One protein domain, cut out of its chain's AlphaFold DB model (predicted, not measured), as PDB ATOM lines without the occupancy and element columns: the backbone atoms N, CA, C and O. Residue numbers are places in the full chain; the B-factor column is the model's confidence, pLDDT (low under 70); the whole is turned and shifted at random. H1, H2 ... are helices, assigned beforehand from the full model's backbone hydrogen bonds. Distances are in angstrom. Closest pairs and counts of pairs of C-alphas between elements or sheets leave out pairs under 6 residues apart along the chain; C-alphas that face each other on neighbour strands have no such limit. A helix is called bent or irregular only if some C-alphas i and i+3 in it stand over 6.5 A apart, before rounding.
ATOM      1  N   LYS A 484     -12.423  43.841  -5.189       85.94
ATOM      2  CA  LYS A 484     -11.709  44.610  -4.150       85.94
ATOM      3  C   LYS A 484     -11.782  43.953  -2.769       85.94
ATOM      4  O   LYS A 484     -10.796  43.975  -2.034       85.94
ATOM      5  N   ILE A 485     -12.917  43.353  -2.416       84.69
ATOM      6  CA  ILE A 485     -13.101  42.655  -1.134       84.69
ATOM      7  C   ILE A 485     -12.203  41.418  -1.054       84.69
ATOM      8  O   ILE A 485     -11.511  41.235  -0.051       84.69
ATOM      9  N   PHE A 486     -12.161  40.616  -2.120       85.38
ATOM     10  CA  PHE A 486     -11.281  39.450  -2.210       85.38
ATOM     11  C   PHE A 486      -9.800  39.838  -2.187       85.38
ATOM     12  O   PHE A 486      -9.020  39.188  -1.498       85.38
ATOM     13  N   SER A 487      -9.421  40.934  -2.853       88.38
ATOM     14  CA  SER A 487      -8.049  41.460  -2.808       88.38
ATOM     15  C   SER A 487      -7.626  41.835  -1.378       88.38
ATOM     16  O   SER A 487      -6.603  41.370  -0.885       88.38
ATOM     17  N   ARG A 488      -8.479  42.558  -0.637       88.56
ATOM     18  CA  ARG A 488      -8.216  42.878   0.780       88.56
ATOM     19  C   ARG A 488      -8.176  41.639   1.674       88.56
ATOM     20  O   ARG A 488      -7.417  41.599   2.636       88.56
ATOM     21  N   HIS A 489      -9.012  40.637   1.395       89.56
ATOM     22  CA  HIS A 489      -8.983  39.379   2.140       89.56
ATOM     23  C   HIS A 489      -7.684  38.608   1.905       89.56
ATOM     24  O   HIS A 489      -7.092  38.136   2.870       89.56
ATOM     25  N   ARG A 490      -7.222  38.534   0.650       90.69
ATOM     26  CA  ARG A 490      -5.914  37.974   0.296       90.69
ATOM     27  C   ARG A 490      -4.812  38.635   1.113       90.69
ATOM     28  O   ARG A 490      -4.041  37.916   1.734       90.69
ATOM     29  N   ASP A 491      -4.751  39.966   1.132       90.50
ATOM     30  CA  ASP A 491      -3.695  40.696   1.850       90.50
ATOM     31  C   ASP A 491      -3.671  40.321   3.335       90.50
ATOM     32  O   ASP A 491      -2.620  40.026   3.899       90.50
ATOM     33  N   LEU A 492      -4.851  40.234   3.951       90.06
ATOM     34  CA  LEU A 492      -4.991  39.830   5.345       90.06
ATOM     35  C   LEU A 492      -4.550  38.378   5.600       90.06
ATOM     36  O   LEU A 492      -3.886  38.100   6.595       90.06
ATOM     37  N   LEU A 493      -4.891  37.453   4.702       87.56
ATOM     38  CA  LEU A 493      -4.482  36.049   4.799       87.56
ATOM     39  C   LEU A 493      -2.971  35.874   4.601       87.56
ATOM     40  O   LEU A 493      -2.363  35.050   5.279       87.56
ATOM     41  N   GLN A 494      -2.354  36.659   3.710       89.62
ATOM     42  CA  GLN A 494      -0.899  36.669   3.533       89.62
ATOM     43  C   GLN A 494      -0.189  37.152   4.797       89.62
ATOM     44  O   GLN A 494       0.789  36.531   5.211       89.62
ATOM     45  N   LEU A 495      -0.706  38.205   5.442       89.81
ATOM     46  CA  LEU A 495      -0.196  38.672   6.736       89.81
ATOM     47  C   LEU A 495      -0.286  37.581   7.812       89.81
ATOM     48  O   LEU A 495       0.630  37.440   8.614       89.81
ATOM     49  N   ALA A 496      -1.349  36.775   7.795       88.94
ATOM     50  CA  ALA A 496      -1.533  35.639   8.698       88.94
ATOM     51  C   ALA A 496      -0.767  34.362   8.288       88.94
ATOM     52  O   ALA A 496      -0.931  33.325   8.927       88.94
ATOM     53  N   GLY A 497       0.029  34.394   7.212       86.88
ATOM     54  CA  GLY A 497       0.769  33.229   6.708       86.88
ATOM     55  C   GLY A 497      -0.105  32.136   6.074       86.88
ATOM     56  O   GLY A 497       0.374  31.037   5.797       86.88
ATOM     57  N   GLN A 498      -1.383  32.412   5.806       86.25
ATOM     58  CA  GLN A 498      -2.345  31.469   5.227       86.25
ATOM     59  C   GLN A 498      -2.280  31.499   3.692       86.25
ATOM     60  O   GLN A 498      -3.237  31.854   3.004       86.25
ATOM     61  N   TRP A 499      -1.118  31.127   3.142       83.75
ATOM     62  CA  TRP A 499      -0.781  31.290   1.720       83.75
ATOM     63  C   TRP A 499      -1.734  30.573   0.756       83.75
ATOM     64  O   TRP A 499      -2.091  31.136  -0.278       83.75
ATOM     65  N   ASN A 500      -2.202  29.372   1.108       80.31
ATOM     66  CA  ASN A 500      -3.130  28.611   0.268       80.31
ATOM     67  C   ASN A 500      -4.478  29.324   0.117       80.31
ATOM     68  O   ASN A 500      -4.965  29.498  -0.995       80.31
ATOM     69  N   GLU A 501      -5.063  29.787   1.222       81.12
ATOM     70  CA  GLU A 501      -6.331  30.521   1.203       81.12
ATOM     71  C   GLU A 501      -6.160  31.906   0.566       81.12
ATOM     72  O   GLU A 501      -7.012  32.348  -0.204       81.12
ATOM     73  N   ALA A 502      -5.023  32.567   0.807       83.12
ATOM     74  CA  ALA A 502      -4.696  33.834   0.163       83.12
ATOM     75  C   ALA A 502      -4.648  33.692  -1.363       83.12
ATOM     76  O   ALA A 502      -5.170  34.539  -2.088       83.12
ATOM     77  N   PHE A 503      -4.058  32.603  -1.859       84.19
ATOM     78  CA  PHE A 503      -4.027  32.308  -3.284       84.19
ATOM     79  C   PHE A 503      -5.434  32.074  -3.853       84.19
ATOM     80  O   PHE A 503      -5.754  32.591  -4.921       84.19
ATOM     81  N   LEU A 504      -6.319  31.394  -3.120       79.94
ATOM     82  CA  LEU A 504      -7.722  31.249  -3.530       79.94
ATOM     83  C   LEU A 504      -8.449  32.593  -3.610       79.94
ATOM     84  O   LEU A 504      -9.167  32.854  -4.577       79.94
ATOM     85  N   ALA A 505      -8.222  33.475  -2.638       81.44
ATOM     86  CA  ALA A 505      -8.763  34.826  -2.672       81.44
ATOM     87  C   ALA A 505      -8.217  35.638  -3.865       81.44
ATOM     88  O   ALA A 505      -8.974  36.378  -4.498       81.44
ATOM     89  N   GLN A 506      -6.943  35.451  -4.234       85.75
ATOM     90  CA  GLN A 506      -6.337  36.048  -5.430       85.75
ATOM     91  C   GLN A 506      -6.997  35.551  -6.722       85.75
ATOM     92  O   GLN A 506      -7.340  36.366  -7.582       85.75
ATOM     93  N   VAL A 507      -7.218  34.237  -6.854       81.06
ATOM     94  CA  VAL A 507      -7.943  33.651  -7.994       81.06
ATOM     95  C   VAL A 507      -9.341  34.270  -8.092       81.06
ATOM     96  O   VAL A 507      -9.722  34.756  -9.155       81.06
ATOM     97  N   GLY A 508     -10.080  34.339  -6.980       77.56
ATOM     98  CA  GLY A 508     -11.411  34.952  -6.937       77.56
ATOM     99  C   GLY A 508     -11.430  36.419  -7.351       77.56
ATOM    100  O   GLY A 508     -12.236  36.816  -8.192       77.56
ATOM    101  N   SER A 509     -10.514  37.221  -6.800       82.62
ATOM    102  CA  SER A 509     -10.373  38.640  -7.141       82.62
ATOM    103  C   SER A 509     -10.087  38.843  -8.630       82.62
ATOM    104  O   SER A 509     -10.724  39.693  -9.258       82.62
ATOM    105  N   THR A 510      -9.189  38.026  -9.189       81.56
ATOM    106  CA  THR A 510      -8.782  38.066 -10.600       81.56
ATOM    107  C   THR A 510      -9.945  37.678 -11.508       81.56
ATOM    108  O   THR A 510     -10.294  38.435 -12.406       81.56
ATOM    109  N   LEU A 511     -10.629  36.562 -11.238       75.56
ATOM    110  CA  LEU A 511     -11.780  36.133 -12.039       75.56
ATOM    111  C   LEU A 511     -12.910  37.174 -12.028       75.56
ATOM    112  O   LEU A 511     -13.477  37.468 -13.076       75.56
ATOM    113  N   LEU A 512     -13.207  37.777 -10.870       75.69
ATOM    114  CA  LEU A 512     -14.201  38.853 -10.758       75.69
ATOM    115  C   LEU A 512     -13.763  40.133 -11.484       75.69
ATOM    116  O   LEU A 512     -14.596  40.834 -12.054       75.69
ATOM    117  N   HIS A 513     -12.464  40.444 -11.474       77.44
ATOM    118  CA  HIS A 513     -11.917  41.572 -12.225       77.44
ATOM    119  C   HIS A 513     -12.028  41.351 -13.736       77.44
ATOM    120  O   HIS A 513     -12.371  42.272 -14.470       77.44
ATOM    121  N   LEU A 514     -11.762  40.130 -14.198       72.81
ATOM    122  CA  LEU A 514     -11.757  39.765 -15.613       72.81
ATOM    123  C   LEU A 514     -13.164  39.595 -16.198       72.81
ATOM    124  O   LEU A 514     -13.365  39.912 -17.367       72.81
ATOM    125  N   ASP A 515     -14.157  39.220 -15.388       67.81
ATOM    126  CA  ASP A 515     -15.582  39.210 -15.773       67.81
ATOM    127  C   ASP A 515     -16.040  40.587 -16.303       67.81
ATOM    128  O   ASP A 515     -16.842  40.687 -17.229       67.81
ATOM    129  N   ARG A 516     -15.425  41.671 -15.803       67.38
ATOM    130  CA  ARG A 516     -15.606  43.051 -16.285       67.38
ATOM    131  C   ARG A 516     -15.285  43.230 -17.770       67.38
ATOM    132  O   ARG A 516     -15.834  44.116 -18.423       67.38
ATOM    133  N   HIS A 517     -14.328  42.455 -18.264       64.62
ATOM    134  CA  HIS A 517     -13.734  42.621 -19.582       64.62
ATOM    135  C   HIS A 517     -14.383  41.741 -20.643       64.62
ATOM    136  O   HIS A 517     -14.168  42.016 -21.817       64.62
ATOM    137  N   GLY A 518     -15.221  40.769 -20.260       60.31
ATOM    138  CA  GLY A 518     -15.832  39.786 -21.162       60.31
ATOM    139  C   GLY A 518     -16.358  40.338 -22.494       60.31
ATOM    140  O   GLY A 518     -15.937  39.851 -23.539       60.31
ATOM    141  N   PRO A 519     -17.181  41.405 -22.495       57.56
ATOM    142  CA  PRO A 519     -17.724  41.992 -23.726       57.56
ATOM    143  C   PRO A 519     -16.724  42.816 -24.560       57.56
ATOM    144  O   PRO A 519     -17.069  43.290 -25.636       57.56
ATOM    145  N   SER A 520     -15.517  43.080 -24.050       59.28
ATOM    146  CA  SER A 520     -14.539  44.021 -24.624       59.28
ATOM    147  C   SER A 520     -13.174  43.389 -24.917       59.28
ATOM    148  O   SER A 520     -12.215  44.112 -25.172       59.28
ATOM    149  N   LEU A 521     -13.075  42.057 -24.893       58.97
ATOM    150  CA  LEU A 521     -11.838  41.309 -25.170       58.97
ATOM    151  C   LEU A 521     -11.461  41.242 -26.658       58.97
ATOM    152  O   LEU A 521     -10.402  40.734 -26.998       58.97
ATOM    153  N   THR A 522     -12.286  41.810 -27.540       60.44
ATOM    154  CA  THR A 522     -11.929  42.087 -28.942       60.44
ATOM    155  C   THR A 522     -11.035  43.325 -29.096       60.44
ATOM    156  O   THR A 522     -10.525  43.581 -30.182       60.44
ATOM    157  N   ASN A 523     -10.831  44.103 -28.024       71.12
ATOM    158  CA  ASN A 523      -9.917  45.242 -27.989       71.12
ATOM    159  C   ASN A 523      -8.523  44.791 -27.514       71.12
ATOM    160  O   ASN A 523      -8.386  44.257 -26.411       71.12
ATOM    161  N   THR A 524      -7.489  45.062 -28.312       70.19
ATOM    162  CA  THR A 524      -6.085  44.715 -28.030       70.19
ATOM    163  C   THR A 524      -5.567  45.262 -26.697       70.19
ATOM    164  O   THR A 524      -4.879  44.543 -25.979       70.19
ATOM    165  N   ASP A 525      -5.959  46.473 -26.287       71.81
ATOM    166  CA  ASP A 525      -5.530  47.045 -24.998       71.81
ATOM    167  C   ASP A 525      -6.135  46.286 -23.810       71.81
ATOM    168  O   ASP A 525      -5.532  46.165 -22.741       71.81
ATOM    169  N   LYS A 526      -7.354  45.758 -23.983       72.94
ATOM    170  CA  LYS A 526      -8.022  44.942 -22.963       72.94
ATOM    171  C   LYS A 526      -7.453  43.532 -22.920       72.94
ATOM    172  O   LYS A 526      -7.331  42.996 -21.823       72.94
ATOM    173  N   LEU A 527      -7.081  42.969 -24.067       72.31
ATOM    174  CA  LEU A 527      -6.398  41.679 -24.149       72.31
ATOM    175  C   LEU A 527      -5.061  41.712 -23.388       72.31
ATOM    176  O   LEU A 527      -4.843  40.866 -22.525       72.31
ATOM    177  N   ASN A 528      -4.237  42.742 -23.619       77.31
ATOM    178  CA  ASN A 528      -2.955  42.927 -22.926       77.31
ATOM    179  C   ASN A 528      -3.126  43.044 -21.402       77.31
ATOM    180  O   ASN A 528      -2.353  42.480 -20.629       77.31
ATOM    181  N   GLU A 529      -4.162  43.756 -20.947       79.81
ATOM    182  CA  GLU A 529      -4.478  43.851 -19.518       79.81
ATOM    183  C   GLU A 529      -4.873  42.489 -18.926       79.81
ATOM    184  O   GLU A 529      -4.442  42.147 -17.827       79.81
ATOM    185  N   VAL A 530      -5.663  41.691 -19.644       77.31
ATOM    186  CA  VAL A 530      -6.058  40.348 -19.197       77.31
ATOM    187  C   VAL A 530      -4.871  39.397 -19.147       77.31
ATOM    188  O   VAL A 530      -4.714  38.680 -18.158       77.31
ATOM    189  N   GLU A 531      -4.002  39.431 -20.153       77.12
ATOM    190  CA  GLU A 531      -2.762  38.659 -20.166       77.12
ATOM    191  C   GLU A 531      -1.861  39.032 -18.983       77.12
ATOM    192  O   GLU A 531      -1.371  38.156 -18.269       77.12
ATOM    193  N   ARG A 532      -1.713  40.331 -18.695       83.25
ATOM    194  CA  ARG A 532      -0.962  40.821 -17.532       83.25
ATOM    195  C   ARG A 532      -1.524  40.282 -16.216       83.25
ATOM    196  O   ARG A 532      -0.755  39.817 -15.376       83.25
ATOM    197  N   GLN A 533      -2.842  40.324 -16.027       82.12
ATOM    198  CA  GLN A 533      -3.503  39.812 -14.815       82.12
ATOM    199  C   GLN A 533      -3.349  38.292 -14.669       82.12
ATOM    200  O   GLN A 533      -3.187  37.786 -13.558       82.12
ATOM    201  N   LEU A 534      -3.367  37.560 -15.783       79.69
ATOM    202  CA  LEU A 534      -3.122  36.122 -15.803       79.69
ATOM    203  C   LEU A 534      -1.675  35.792 -15.425       79.69
ATOM    204  O   LEU A 534      -1.445  35.023 -14.493       79.69
ATOM    205  N   ARG A 535      -0.688  36.457 -16.028       81.81
ATOM    206  CA  ARG A 535       0.721  36.285 -15.637       81.81
ATOM    207  C   ARG A 535       0.944  36.570 -14.148       81.81
ATOM    208  O   ARG A 535       1.557  35.764 -13.459       81.81
ATOM    209  N   GLN A 536       0.335  37.628 -13.611       85.12
ATOM    210  CA  GLN A 536       0.376  37.907 -12.168       85.12
ATOM    211  C   GLN A 536      -0.218  36.776 -11.314       85.12
ATOM    212  O   GLN A 536       0.237  36.541 -10.194       85.12
ATOM    213  N   LEU A 537      -1.235  36.070 -11.815       82.94
ATOM    214  CA  LEU A 537      -1.805  34.908 -11.138       82.94
ATOM    215  C   LEU A 537      -0.855  33.702 -11.168       82.94
ATOM    216  O   LEU A 537      -0.776  32.983 -10.170       82.94
ATOM    217  N   LEU A 538      -0.123  33.500 -12.268       82.44
ATOM    218  CA  LEU A 538       0.925  32.483 -12.366       82.44
ATOM    219  C   LEU A 538       2.063  32.775 -11.379       82.44
ATOM    220  O   LEU A 538       2.389  31.911 -10.565       82.44
ATOM    221  N   ASP A 539       2.574  34.008 -11.358       84.88
ATOM    222  CA  ASP A 539       3.607  34.450 -10.412       84.88
ATOM    223  C   ASP A 539       3.151  34.261  -8.956       84.88
ATOM    224  O   ASP A 539       3.903  33.814  -8.085       84.88
ATOM    225  N   ALA A 540       1.885  34.574  -8.664       83.12
ATOM    226  CA  ALA A 540       1.297  34.355  -7.347       83.12
ATOM    227  C   ALA A 540       1.215  32.862  -6.983       83.12
ATOM    228  O   ALA A 540       1.388  32.517  -5.811       83.12
ATOM    229  N   ALA A 541       0.982  31.979  -7.958       82.81
ATOM    230  CA  ALA A 541       0.975  30.532  -7.756       82.81
ATOM    231  C   ALA A 541       2.377  30.031  -7.393       82.81
ATOM    232  O   ALA A 541       2.533  29.277  -6.432       82.81
ATOM    233  N   GLU A 542       3.405  30.500  -8.106       83.81
ATOM    234  CA  GLU A 542       4.800  30.150  -7.821       83.81
ATOM    235  C   GLU A 542       5.213  30.591  -6.417       83.81
ATOM    236  O   GLU A 542       5.733  29.797  -5.633       83.81
ATOM    237  N   ASN A 543       4.914  31.846  -6.077       83.75
ATOM    238  CA  ASN A 543       5.197  32.412  -4.764       83.75
ATOM    239  C   ASN A 543       4.467  31.657  -3.644       83.75
ATOM    240  O   ASN A 543       5.039  31.422  -2.581       83.75
ATOM    241  N   CYS A 544       3.213  31.256  -3.871       81.62
ATOM    242  CA  CYS A 544       2.452  30.451  -2.918       81.62
ATOM    243  C   CYS A 544       3.108  29.081  -2.694       81.62
ATOM    244  O   CYS A 544       3.282  28.664  -1.550       81.62
ATOM    245  N   MET A 545       3.545  28.406  -3.761       81.19
ATOM    246  CA  MET A 545       4.250  27.123  -3.664       81.19
ATOM    247  C   MET A 545       5.589  27.229  -2.931       81.19
ATOM    248  O   MET A 545       5.935  26.331  -2.178       81.19
ATOM    249  N   GLN A 546       6.337  28.317  -3.131       83.44
ATOM    250  CA  GLN A 546       7.610  28.535  -2.435       83.44
ATOM    251  C   GLN A 546       7.425  28.787  -0.934       83.44
ATOM    252  O   GLN A 546       8.284  28.417  -0.137       83.44
ATOM    253  N   LYS A 547       6.324  29.441  -0.549       81.81
ATOM    254  CA  LYS A 547       6.057  29.854   0.837       81.81
ATOM    255  C   LYS A 547       5.190  28.877   1.629       81.81
ATOM    256  O   LYS A 547       5.089  29.021   2.845       81.81
ATOM    257  N   SER A 548       4.536  27.922   0.973       75.19
ATOM    258  CA  SER A 548       3.718  26.911   1.643       75.19
ATOM    259  C   SER A 548       4.569  25.707   2.051       75.19
ATOM    260  O   SER A 548       5.270  25.110   1.240       75.19
ATOM    261  N   GLU A 549       4.495  25.323   3.326       61.59
ATOM    262  CA  GLU A 549       5.115  24.097   3.837       61.59
ATOM    263  C   GLU A 549       4.271  22.873   3.432       61.59
ATOM    264  O   GLU A 549       3.546  22.290   4.236       61.59
ATOM    265  N   GLY A 550       4.299  22.505   2.147       61.03
ATOM    266  CA  GLY A 550       3.658  21.288   1.641       61.03
ATOM    267  C   GLY A 550       3.133  21.394   0.204       61.03
ATOM    268  O   GLY A 550       3.027  22.488  -0.347       61.03
ATOM    269  N   PRO A 551       2.783  20.258  -0.431       57.84
ATOM    270  CA  PRO A 551       2.241  20.248  -1.785       57.84
ATOM    271  C   PRO A 551       0.858  20.912  -1.814       57.84
ATOM    272  O   PRO A 551      -0.132  20.353  -1.337       57.84
ATOM    273  N   SER A 552       0.783  22.111  -2.388       64.25
ATOM    274  CA  SER A 552      -0.482  22.812  -2.597       64.25
ATOM    275  C   SER A 552      -1.083  22.442  -3.954       64.25
ATOM    276  O   SER A 552      -0.565  22.809  -5.009       64.25
ATOM    277  N   VAL A 553      -2.196  21.703  -3.926       70.94
ATOM    278  CA  VAL A 553      -2.890  21.181  -5.122       70.94
ATOM    279  C   VAL A 553      -3.362  22.311  -6.048       70.94
ATOM    280  O   VAL A 553      -3.409  22.145  -7.265       70.94
ATOM    281  N   ILE A 554      -3.694  23.479  -5.491       67.62
ATOM    282  CA  ILE A 554      -4.394  24.548  -6.217       67.62
ATOM    283  C   ILE A 554      -3.430  25.433  -7.031       67.62
ATOM    284  O   ILE A 554      -3.656  25.582  -8.231       67.62
ATOM    285  N   PRO A 555      -2.324  25.958  -6.466       73.56
ATOM    286  CA  PRO A 555      -1.257  26.585  -7.248       73.56
ATOM    287  C   PRO A 555      -0.677  25.658  -8.322       73.56
ATOM    288  O   PRO A 555      -0.441  26.100  -9.444       73.56
ATOM    289  N   GLN A 556      -0.512  24.365  -8.009       77.19
ATOM    290  CA  GLN A 556      -0.049  23.377  -8.982       77.19
ATOM    291  C   GLN A 556      -1.046  23.218 -10.138       77.19
ATOM    292  O   GLN A 556      -0.642  23.262 -11.293       77.19
ATOM    293  N   SER A 557      -2.349  23.152  -9.841       76.06
ATOM    294  CA  SER A 557      -3.394  23.110 -10.871       76.06
ATOM    295  C   SER A 557      -3.387  24.354 -11.766       76.06
ATOM    296  O   SER A 557      -3.640  24.235 -12.959       76.06
ATOM    297  N   VAL A 558      -3.079  25.541 -11.225       75.00
ATOM    298  CA  VAL A 558      -2.905  26.756 -12.041       75.00
ATOM    299  C   VAL A 558      -1.711  26.602 -12.975       75.00
ATOM    300  O   VAL A 558      -1.879  26.789 -14.173       75.00
ATOM    301  N   LYS A 559      -0.541  26.188 -12.478       77.75
ATOM    302  CA  LYS A 559       0.630  25.939 -13.337       77.75
ATOM    303  C   LYS A 559       0.345  24.920 -14.440       77.75
ATOM    304  O   LYS A 559       0.700  25.149 -15.591       77.75
ATOM    305  N   ASP A 560      -0.336  23.829 -14.103       80.00
ATOM    306  CA  ASP A 560      -0.679  22.782 -15.065       80.00
ATOM    307  C   ASP A 560      -1.627  23.306 -16.159       80.00
ATOM    308  O   ASP A 560      -1.472  22.941 -17.322       80.00
ATOM    309  N   ILE A 561      -2.555  24.214 -15.823       77.25
ATOM    310  CA  ILE A 561      -3.420  24.888 -16.803       77.25
ATOM    311  C   ILE A 561      -2.602  25.797 -17.730       77.25
ATOM    312  O   ILE A 561      -2.801  25.755 -18.939       77.25
ATOM    313  N   TYR A 562      -1.668  26.593 -17.203       77.75
ATOM    314  CA  TYR A 562      -0.836  27.470 -18.043       77.75
ATOM    315  C   TYR A 562       0.028  26.669 -19.018       77.75
ATOM    316  O   TYR A 562       0.119  27.036 -20.189       77.75
ATOM    317  N   ARG A 563       0.581  25.540 -18.560       78.50
ATOM    318  CA  ARG A 563       1.347  24.613 -19.399       78.50
ATOM    319  C   ARG A 563       0.492  23.961 -20.484       78.50
ATOM    320  O   ARG A 563       0.950  23.797 -21.609       78.50
ATOM    321  N   GLU A 564      -0.740  23.575 -20.158       79.25
ATOM    322  CA  GLU A 564      -1.653  22.910 -21.095       79.25
ATOM    323  C   GLU A 564      -2.103  23.820 -22.241       79.25
ATOM    324  O   GLU A 564      -2.267  23.349 -23.364       79.25
ATOM    325  N   TYR A 565      -2.274  25.116 -21.971       76.06
ATOM    326  CA  TYR A 565      -2.765  26.085 -22.953       76.06
ATOM    327  C   TYR A 565      -1.679  27.025 -23.502       76.06
ATOM    328  O   TYR A 565      -2.001  27.928 -24.269       76.06
ATOM    329  N   GLY A 566      -0.404  26.799 -23.165       63.47
ATOM    330  CA  GLY A 566       0.740  27.461 -23.804       63.47
ATOM    331  C   GLY A 566       0.945  28.937 -23.442       63.47
ATOM    332  O   GLY A 566       1.541  29.663 -24.226       63.47
ATOM    333  N   LEU A 567       0.481  29.385 -22.269       65.75
ATOM    334  CA  LEU A 567       0.654  30.771 -21.780       65.75
ATOM    335  C   LEU A 567       2.003  31.032 -21.085       65.75
ATOM    336  O   LEU A 567       2.185  32.078 -20.462       65.75
ATOM    337  N   GLU A 568       2.929  30.072 -21.133       64.31
ATOM    338  CA  GLU A 568       4.278  30.224 -20.570       64.31
ATOM    339  C   GLU A 568       5.180  31.119 -21.458       64.31
ATOM    340  O   GLU A 568       6.150  31.687 -20.958       64.31
ATOM    341  N   ASP A 569       4.826  31.310 -22.739       59.81
ATOM    342  CA  ASP A 569       5.602  32.061 -23.738       59.81
ATOM    343  C   ASP A 569       5.079  33.502 -23.967       59.81
ATOM    344  O   ASP A 569       3.897  33.805 -23.774       59.81
ATOM    345  N   GLN A 570       5.962  34.419 -24.397       54.22
ATOM    346  CA  GLN A 570       5.570  35.776 -24.816       54.22
ATOM    347  C   GLN A 570       4.744  35.714 -26.118       54.22
ATOM    348  O   GLN A 570       5.107  34.977 -27.029       54.22
ATOM    349  N   ASP A 571       3.666  36.507 -26.199       61.62
ATOM    350  CA  ASP A 571       2.731  36.628 -27.339       61.62
ATOM    351  C   ASP A 571       1.732  35.467 -27.506       61.62
ATOM    352  O   ASP A 571       1.586  34.869 -28.575       61.62
ATOM    353  N   SER A 572       0.986  35.157 -26.443       67.88
ATOM    354  CA  SER A 572      -0.054  34.125 -26.499       67.88
ATOM    355  C   SER A 572      -1.261  34.554 -27.349       67.88
ATOM    356  O   SER A 572      -1.773  35.664 -27.179       67.88
ATOM    357  N   PRO A 573      -1.781  33.686 -28.241       71.50
ATOM    358  CA  PRO A 573      -2.926  34.032 -29.073       71.50
ATOM    359  C   PRO A 573      -4.186  34.261 -28.214       71.50
ATOM    360  O   PRO A 573      -4.351  33.599 -27.181       71.50
ATOM    361  N   PRO A 574      -5.123  35.133 -28.640       68.94
ATOM    362  CA  PRO A 574      -6.357  35.411 -27.900       68.94
ATOM    363  C   PRO A 574      -7.133  34.147 -27.496       68.94
ATOM    364  O   PRO A 574      -7.665  34.073 -26.390       68.94
ATOM    365  N   ASP A 575      -7.141  33.123 -28.351       70.50
ATOM    366  CA  ASP A 575      -7.818  31.847 -28.093       70.50
ATOM    367  C   ASP A 575      -7.181  31.054 -26.939       70.50
ATOM    368  O   ASP A 575      -7.891  30.422 -26.153       70.50
ATOM    369  N   ALA A 576      -5.855  31.129 -26.774       71.88
ATOM    370  CA  ALA A 576      -5.145  30.508 -25.653       71.88
ATOM    371  C   ALA A 576      -5.434  31.233 -24.330       71.88
ATOM    372  O   ALA A 576      -5.668  30.591 -23.299       71.88
ATOM    373  N   VAL A 577      -5.510  32.569 -24.364       71.56
ATOM    374  CA  VAL A 577      -5.943  33.395 -23.222       71.56
ATOM    375  C   VAL A 577      -7.362  33.000 -22.795       71.56
ATOM    376  O   VAL A 577      -7.622  32.753 -21.613       71.56
ATOM    377  N   TRP A 578      -8.271  32.849 -23.762       68.56
ATOM    378  CA  TRP A 578      -9.647  32.413 -23.535       68.56
ATOM    379  C   TRP A 578      -9.755  31.006 -22.947       68.56
ATOM    380  O   TRP A 578     -10.474  30.795 -21.962       68.56
ATOM    381  N   ALA A 579      -9.040  30.045 -23.527       72.25
ATOM    382  CA  ALA A 579      -9.052  28.658 -23.081       72.25
ATOM    383  C   ALA A 579      -8.518  28.522 -21.647       72.25
ATOM    384  O   ALA A 579      -9.117  27.828 -20.823       72.25
ATOM    385  N   THR A 580      -7.473  29.278 -21.310       73.44
ATOM    386  CA  THR A 580      -6.885  29.298 -19.965       73.44
ATOM    387  C   THR A 580      -7.838  29.895 -18.941       73.44
ATOM    388  O   THR A 580      -8.047  29.304 -17.882       73.44
ATOM    389  N   LEU A 581      -8.494  31.018 -19.247       72.06
ATOM    390  CA  LEU A 581      -9.509  31.599 -18.359       72.06
ATOM    391  C   LEU A 581     -10.650  30.623 -18.074       72.06
ATOM    392  O   LEU A 581     -11.060  30.460 -16.918       72.06
ATOM    393  N   ARG A 582     -11.145  29.947 -19.118       71.81
ATOM    394  CA  ARG A 582     -12.176  28.910 -18.991       71.81
ATOM    395  C   ARG A 582     -11.679  27.749 -18.134       71.81
ATOM    396  O   ARG A 582     -12.402  27.316 -17.239       71.81
ATOM    397  N   ALA A 583     -10.453  27.282 -18.351       73.56
ATOM    398  CA  ALA A 583      -9.869  26.175 -17.606       73.56
ATOM    399  C   ALA A 583      -9.627  26.508 -16.128       73.56
ATOM    400  O   ALA A 583      -9.985  25.700 -15.271       73.56
ATOM    401  N   ILE A 584      -9.115  27.702 -15.805       72.88
ATOM    402  CA  ILE A 584      -8.980  28.192 -14.422       72.88
ATOM    403  C   ILE A 584     -10.355  28.213 -13.756       72.88
ATOM    404  O   ILE A 584     -10.533  27.641 -12.681       72.88
ATOM    405  N   ARG A 585     -11.359  28.804 -14.417       68.12
ATOM    406  CA  ARG A 585     -12.729  28.880 -13.892       68.12
ATOM    407  C   ARG A 585     -13.358  27.497 -13.697       68.12
ATOM    408  O   ARG A 585     -14.026  27.281 -12.691       68.12
ATOM    409  N   TRP A 586     -13.149  26.566 -14.625       70.06
ATOM    410  CA  TRP A 586     -13.747  25.229 -14.589       70.06
ATOM    411  C   TRP A 586     -13.068  24.293 -13.586       70.06
ATOM    412  O   TRP A 586     -13.748  23.610 -12.827       70.06
ATOM    413  N   ARG A 587     -11.731  24.260 -13.560       68.62
ATOM    414  CA  ARG A 587     -10.963  23.334 -12.712       68.62
ATOM    415  C   ARG A 587     -10.860  23.805 -11.272       68.62
ATOM    416  O   ARG A 587     -10.883  22.981 -10.364       68.62
ATOM    417  N   LEU A 588     -10.769  25.117 -11.058       65.56
ATOM    418  CA  LEU A 588     -10.700  25.681  -9.710       65.56
ATOM    419  C   LEU A 588     -12.070  26.070  -9.173       65.56
ATOM    420  O   LEU A 588     -12.218  26.203  -7.966       65.56
ATOM    421  N   GLY A 589     -13.080  26.202 -10.034       60.03
ATOM    422  CA  GLY A 589     -14.441  26.513  -9.616       60.03
ATOM    423  C   GLY A 589     -14.960  25.586  -8.504       60.03
ATOM    424  O   GLY A 589     -15.323  26.078  -7.436       60.03
ATOM    425  N   PRO A 590     -14.948  24.254  -8.675       57.50
ATOM    426  CA  PRO A 590     -15.410  23.319  -7.647       57.50
ATOM    427  C   PRO A 590     -14.654  23.418  -6.311       57.50
ATOM    428  O   PRO A 590     -15.202  23.071  -5.268       57.50
ATOM    429  N   LEU A 591     -13.406  23.899  -6.335       53.94
ATOM    430  CA  LEU A 591     -12.555  24.109  -5.156       53.94
ATOM    431  C   LEU A 591     -12.779  25.473  -4.493       53.94
ATOM    432  O   LEU A 591     -12.228  25.750  -3.431       53.94
ATOM    433  N   LEU A 592     -13.598  26.316  -5.113       58.34
ATOM    434  CA  LEU A 592     -13.957  27.638  -4.643       58.34
ATOM    435  C   LEU A 592     -15.481  27.738  -4.493       58.34
ATOM    436  O   LEU A 592     -16.089  28.556  -5.182       58.34
ATOM    437  N   PRO A 593     -16.131  26.939  -3.628       52.50
ATOM    438  CA  PRO A 593     -17.586  26.944  -3.500       52.50
ATOM    439  C   PRO A 593     -18.125  28.357  -3.251       52.50
ATOM    440  O   PRO A 593     -19.094  28.747  -3.883       52.50
ATOM    441  N   ASP A 594     -17.437  29.189  -2.464       50.00
ATOM    442  CA  ASP A 594     -17.839  30.582  -2.221       50.00
ATOM    443  C   ASP A 594     -17.707  31.500  -3.452       50.00
ATOM    444  O   ASP A 594     -18.462  32.460  -3.589       50.00
ATOM    445  N   ILE A 595     -16.798  31.202  -4.387       47.16
ATOM    446  CA  ILE A 595     -16.610  31.960  -5.636       47.16
ATOM    447  C   ILE A 595     -17.471  31.384  -6.771       47.16
ATOM    448  O   ILE A 595     -18.014  32.144  -7.566       47.16
ATOM    449  N   VAL A 596     -17.694  30.072  -6.834       41.66
ATOM    450  CA  VAL A 596     -18.650  29.449  -7.764       41.66
ATOM    451  C   VAL A 596     -20.090  29.780  -7.405       41.66
ATOM    452  O   VAL A 596     -20.872  30.089  -8.301       41.66
ATOM    453  N   ASN A 597     -20.414  29.843  -6.113       46.22
ATOM    454  CA  ASN A 597     -21.693  30.366  -5.630       46.22
ATOM    455  C   ASN A 597     -21.857  31.850  -5.964       46.22
ATOM    456  O   ASN A 597     -22.983  32.307  -6.167       46.22
ATOM    457  N   LEU A 598     -20.752  32.602  -6.074       44.88
ATOM    458  CA  LEU A 598     -20.804  33.908  -6.706       44.88
ATOM    459  C   LEU A 598     -21.152  33.714  -8.191       44.88
ATOM    460  O   LEU A 598     -22.206  34.158  -8.603       44.88
ATOM    461  N   PHE A 599     -20.370  33.012  -9.005       45.66
ATOM    462  CA  PHE A 599     -20.576  32.948 -10.463       45.66
ATOM    463  C   PHE A 599     -21.870  32.280 -10.986       45.66
ATOM    464  O   PHE A 599     -22.199  32.514 -12.150       45.66
ATOM    465  N   GLY A 600     -22.626  31.556 -10.154       42.66
ATOM    466  CA  GLY A 600     -23.899  30.918 -10.499       42.66
ATOM    467  C   GLY A 600     -23.730  29.591 -11.247       42.66
ATOM    468  O   GLY A 600     -22.873  29.446 -12.120       42.66
ATOM    469  N   GLU A 601     -24.571  28.606 -10.924       42.41
ATOM    470  CA  GLU A 601     -24.728  27.408 -11.751       42.41
ATOM    471  C   GLU A 601     -25.483  27.800 -13.034       42.41
ATOM    472  O   GLU A 601     -26.679  28.068 -12.977       42.41
ATOM    473  N   ARG A 602     -24.804  27.800 -14.190       42.91
ATOM    474  CA  ARG A 602     -25.363  27.995 -15.551       42.91
ATOM    475  C   ARG A 602     -25.725  29.433 -15.960       42.91
ATOM    476  O   ARG A 602     -26.842  29.890 -15.765       42.91
ATOM    477  N   GLU A 603     -24.797  30.084 -16.656       40.66
ATOM    478  CA  GLU A 603     -24.879  30.429 -18.090       40.66
ATOM    479  C   GLU A 603     -23.501  30.970 -18.515       40.66
ATOM    480  O   GLU A 603     -22.835  31.698 -17.775       40.66
ATOM    481  N   MET A 604     -23.007  30.499 -19.657       39.66
ATOM    482  CA  MET A 604     -21.663  30.772 -20.162       39.66
ATOM    483  C   MET A 604     -21.585  32.229 -20.638       39.66
ATOM    484  O   MET A 604     -21.991  32.537 -21.744       39.66
ATOM    485  N   LEU A 605     -21.047  33.143 -19.820       42.19
ATOM    486  CA  LEU A 605     -20.855  34.563 -20.197       42.19
ATOM    487  C   LEU A 605     -19.750  34.797 -21.246       42.19
ATOM    488  O   LEU A 605     -19.434  35.936 -21.580       42.19
ATOM    489  N   PHE A 606     -19.171  33.719 -21.764       43.47
ATOM    490  CA  PHE A 606     -18.203  33.737 -22.846       43.47
ATOM    491  C   PHE A 606     -18.681  32.775 -23.927       43.47
ATOM    492  O   PHE A 606     -18.050  31.738 -24.149       43.47
ATOM    493  N   ASP A 607     -19.808  33.091 -24.567       40.75
ATOM    494  CA  ASP A 607     -20.029  32.574 -25.914       40.75
ATOM    495  C   ASP A 607     -18.775  32.927 -26.724       40.75
ATOM    496  O   ASP A 607     -18.253  34.043 -26.619       40.75
ATOM    497  N   GLU A 608     -18.216  31.946 -27.436       37.38
ATOM    498  CA  GLU A 608     -17.134  32.226 -28.379       37.38
ATOM    499  C   GLU A 608     -17.578  33.388 -29.269       37.38
ATOM    500  O   GLU A 608     -18.757  33.428 -29.646       37.38
ATOM    501  N   PRO A 609     -16.698  34.349 -29.608       38.62
ATOM    502  CA  PRO A 609     -16.998  35.191 -30.747       38.62
ATOM    503  C   PRO A 609     -17.294  34.230 -31.896       38.62
ATOM    504  O   PRO A 609     -16.424  33.461 -32.302       38.62
ATOM    505  N   ILE A 610     -18.547  34.217 -32.355       38.66
ATOM    506  CA  ILE A 610     -18.914  33.506 -33.572       38.66
ATOM    507  C   ILE A 610     -17.921  34.034 -34.611       38.66
ATOM    508  O   ILE A 610     -17.838  35.261 -34.757       38.66
ATOM    509  N   PRO A 611     -17.116  33.171 -35.257       33.53
ATOM    510  CA  PRO A 611     -16.243  33.614 -36.326       33.53
ATOM    511  C   PRO A 611     -17.086  34.470 -37.263       33.53
ATOM    512  O   PRO A 611     -18.182  34.055 -37.648       33.53
TER     513      PRO A 611
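What this domain is: This is residues 484 to 611 of the 615 residues of an uncharacterized protein of Rhizobium leguminosarum (UniProt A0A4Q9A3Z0). What is the first picture? Four helices, H2, H3, H4 and H5, make an up-and-down bundle, each running against the one before it, and H1 folds back along H2. The short H6 follows at the end of H5, near H2, and a tail with no named element, residues 600 to 611, ends the printed part. What is it made of, and how compact is it? The 128 printed residues hold six named helices, H1 to H6 in chain order, and no named strand: the class is all helix. The whole is compact, with a radius of gyration of the C-alphas of 14.4 A and spans of 46 by 32 by 23 A.

How they stand to each other: How do the first helices meet? H1, residues 484 to 495, and H2, residues 499 to 515, form a hairpin: they touch at a shallow tilt of 17 degrees, opposite ways, the closest C-alphas being those of Arg 490 and Ala 502, 4.3 A apart. H2 and H3, residues 524 to 547, form another at a shallow tilt of 8 degrees, opposite ways, with the C-alphas of Trp 499 and Cys 544 closest, 5.7 A. What comes next? H3, with residues 538 to 545 alone, touches H4, residues 553 to 565, in a hairpin at a steep tilt of 40 degrees, opposite ways; Ala 541 and Pro 555 have the closest C-alphas, 4.6 A. H4 and H5, residues 574 to 591, form a hairpin at a shallow tilt of 23 degrees, opposite ways, closest at the C-alphas of Tyr 565 and Ala 576, 5.7 A. Which meetings are slighter? H2 and H5 are close but not clearly touching, with the closest C-alphas, Leu 511 and Arg 585, 7.5 A apart. H5, with residues 589 to 590 alone, and H6, residues 593 to 599, only just touch, only at the corner, with 3 pairs of C-alphas within 8 A, the closest being Gly 589 and Val 596, 5.5 A. How do the backbones run? In H1, H2, H3, H4 and H6 every O i to N i+4 pair is within hydrogen-bond range; in H5, 12 of 14 are.

Where its parts are: Where are the anchors? C-alpha 484 of H1 is at (-11.709, 44.610, -4.150), and C-alpha 599 of H6 at (-20.576, 32.948, -10.463). How long are the helices? From first to last C-alpha, H1 spans 16.9 A, H2 24.2 A, H3 34.7 A, H4 18.5 A, H5 26.1 A and H6 9.7 A. H5 is only just irregular: C-alphas 587 and 590 are 6.7 A apart.

The domain as a whole: How large is it? The two C-alphas farthest apart, Ala 496 and Pro 611, are 47.4 A apart; the printed part has no cut, and no link is long. Where is confidence low? The mean pLDDT of the printed part is 70.4, and 48 residues are under 70, among them 587 to 611.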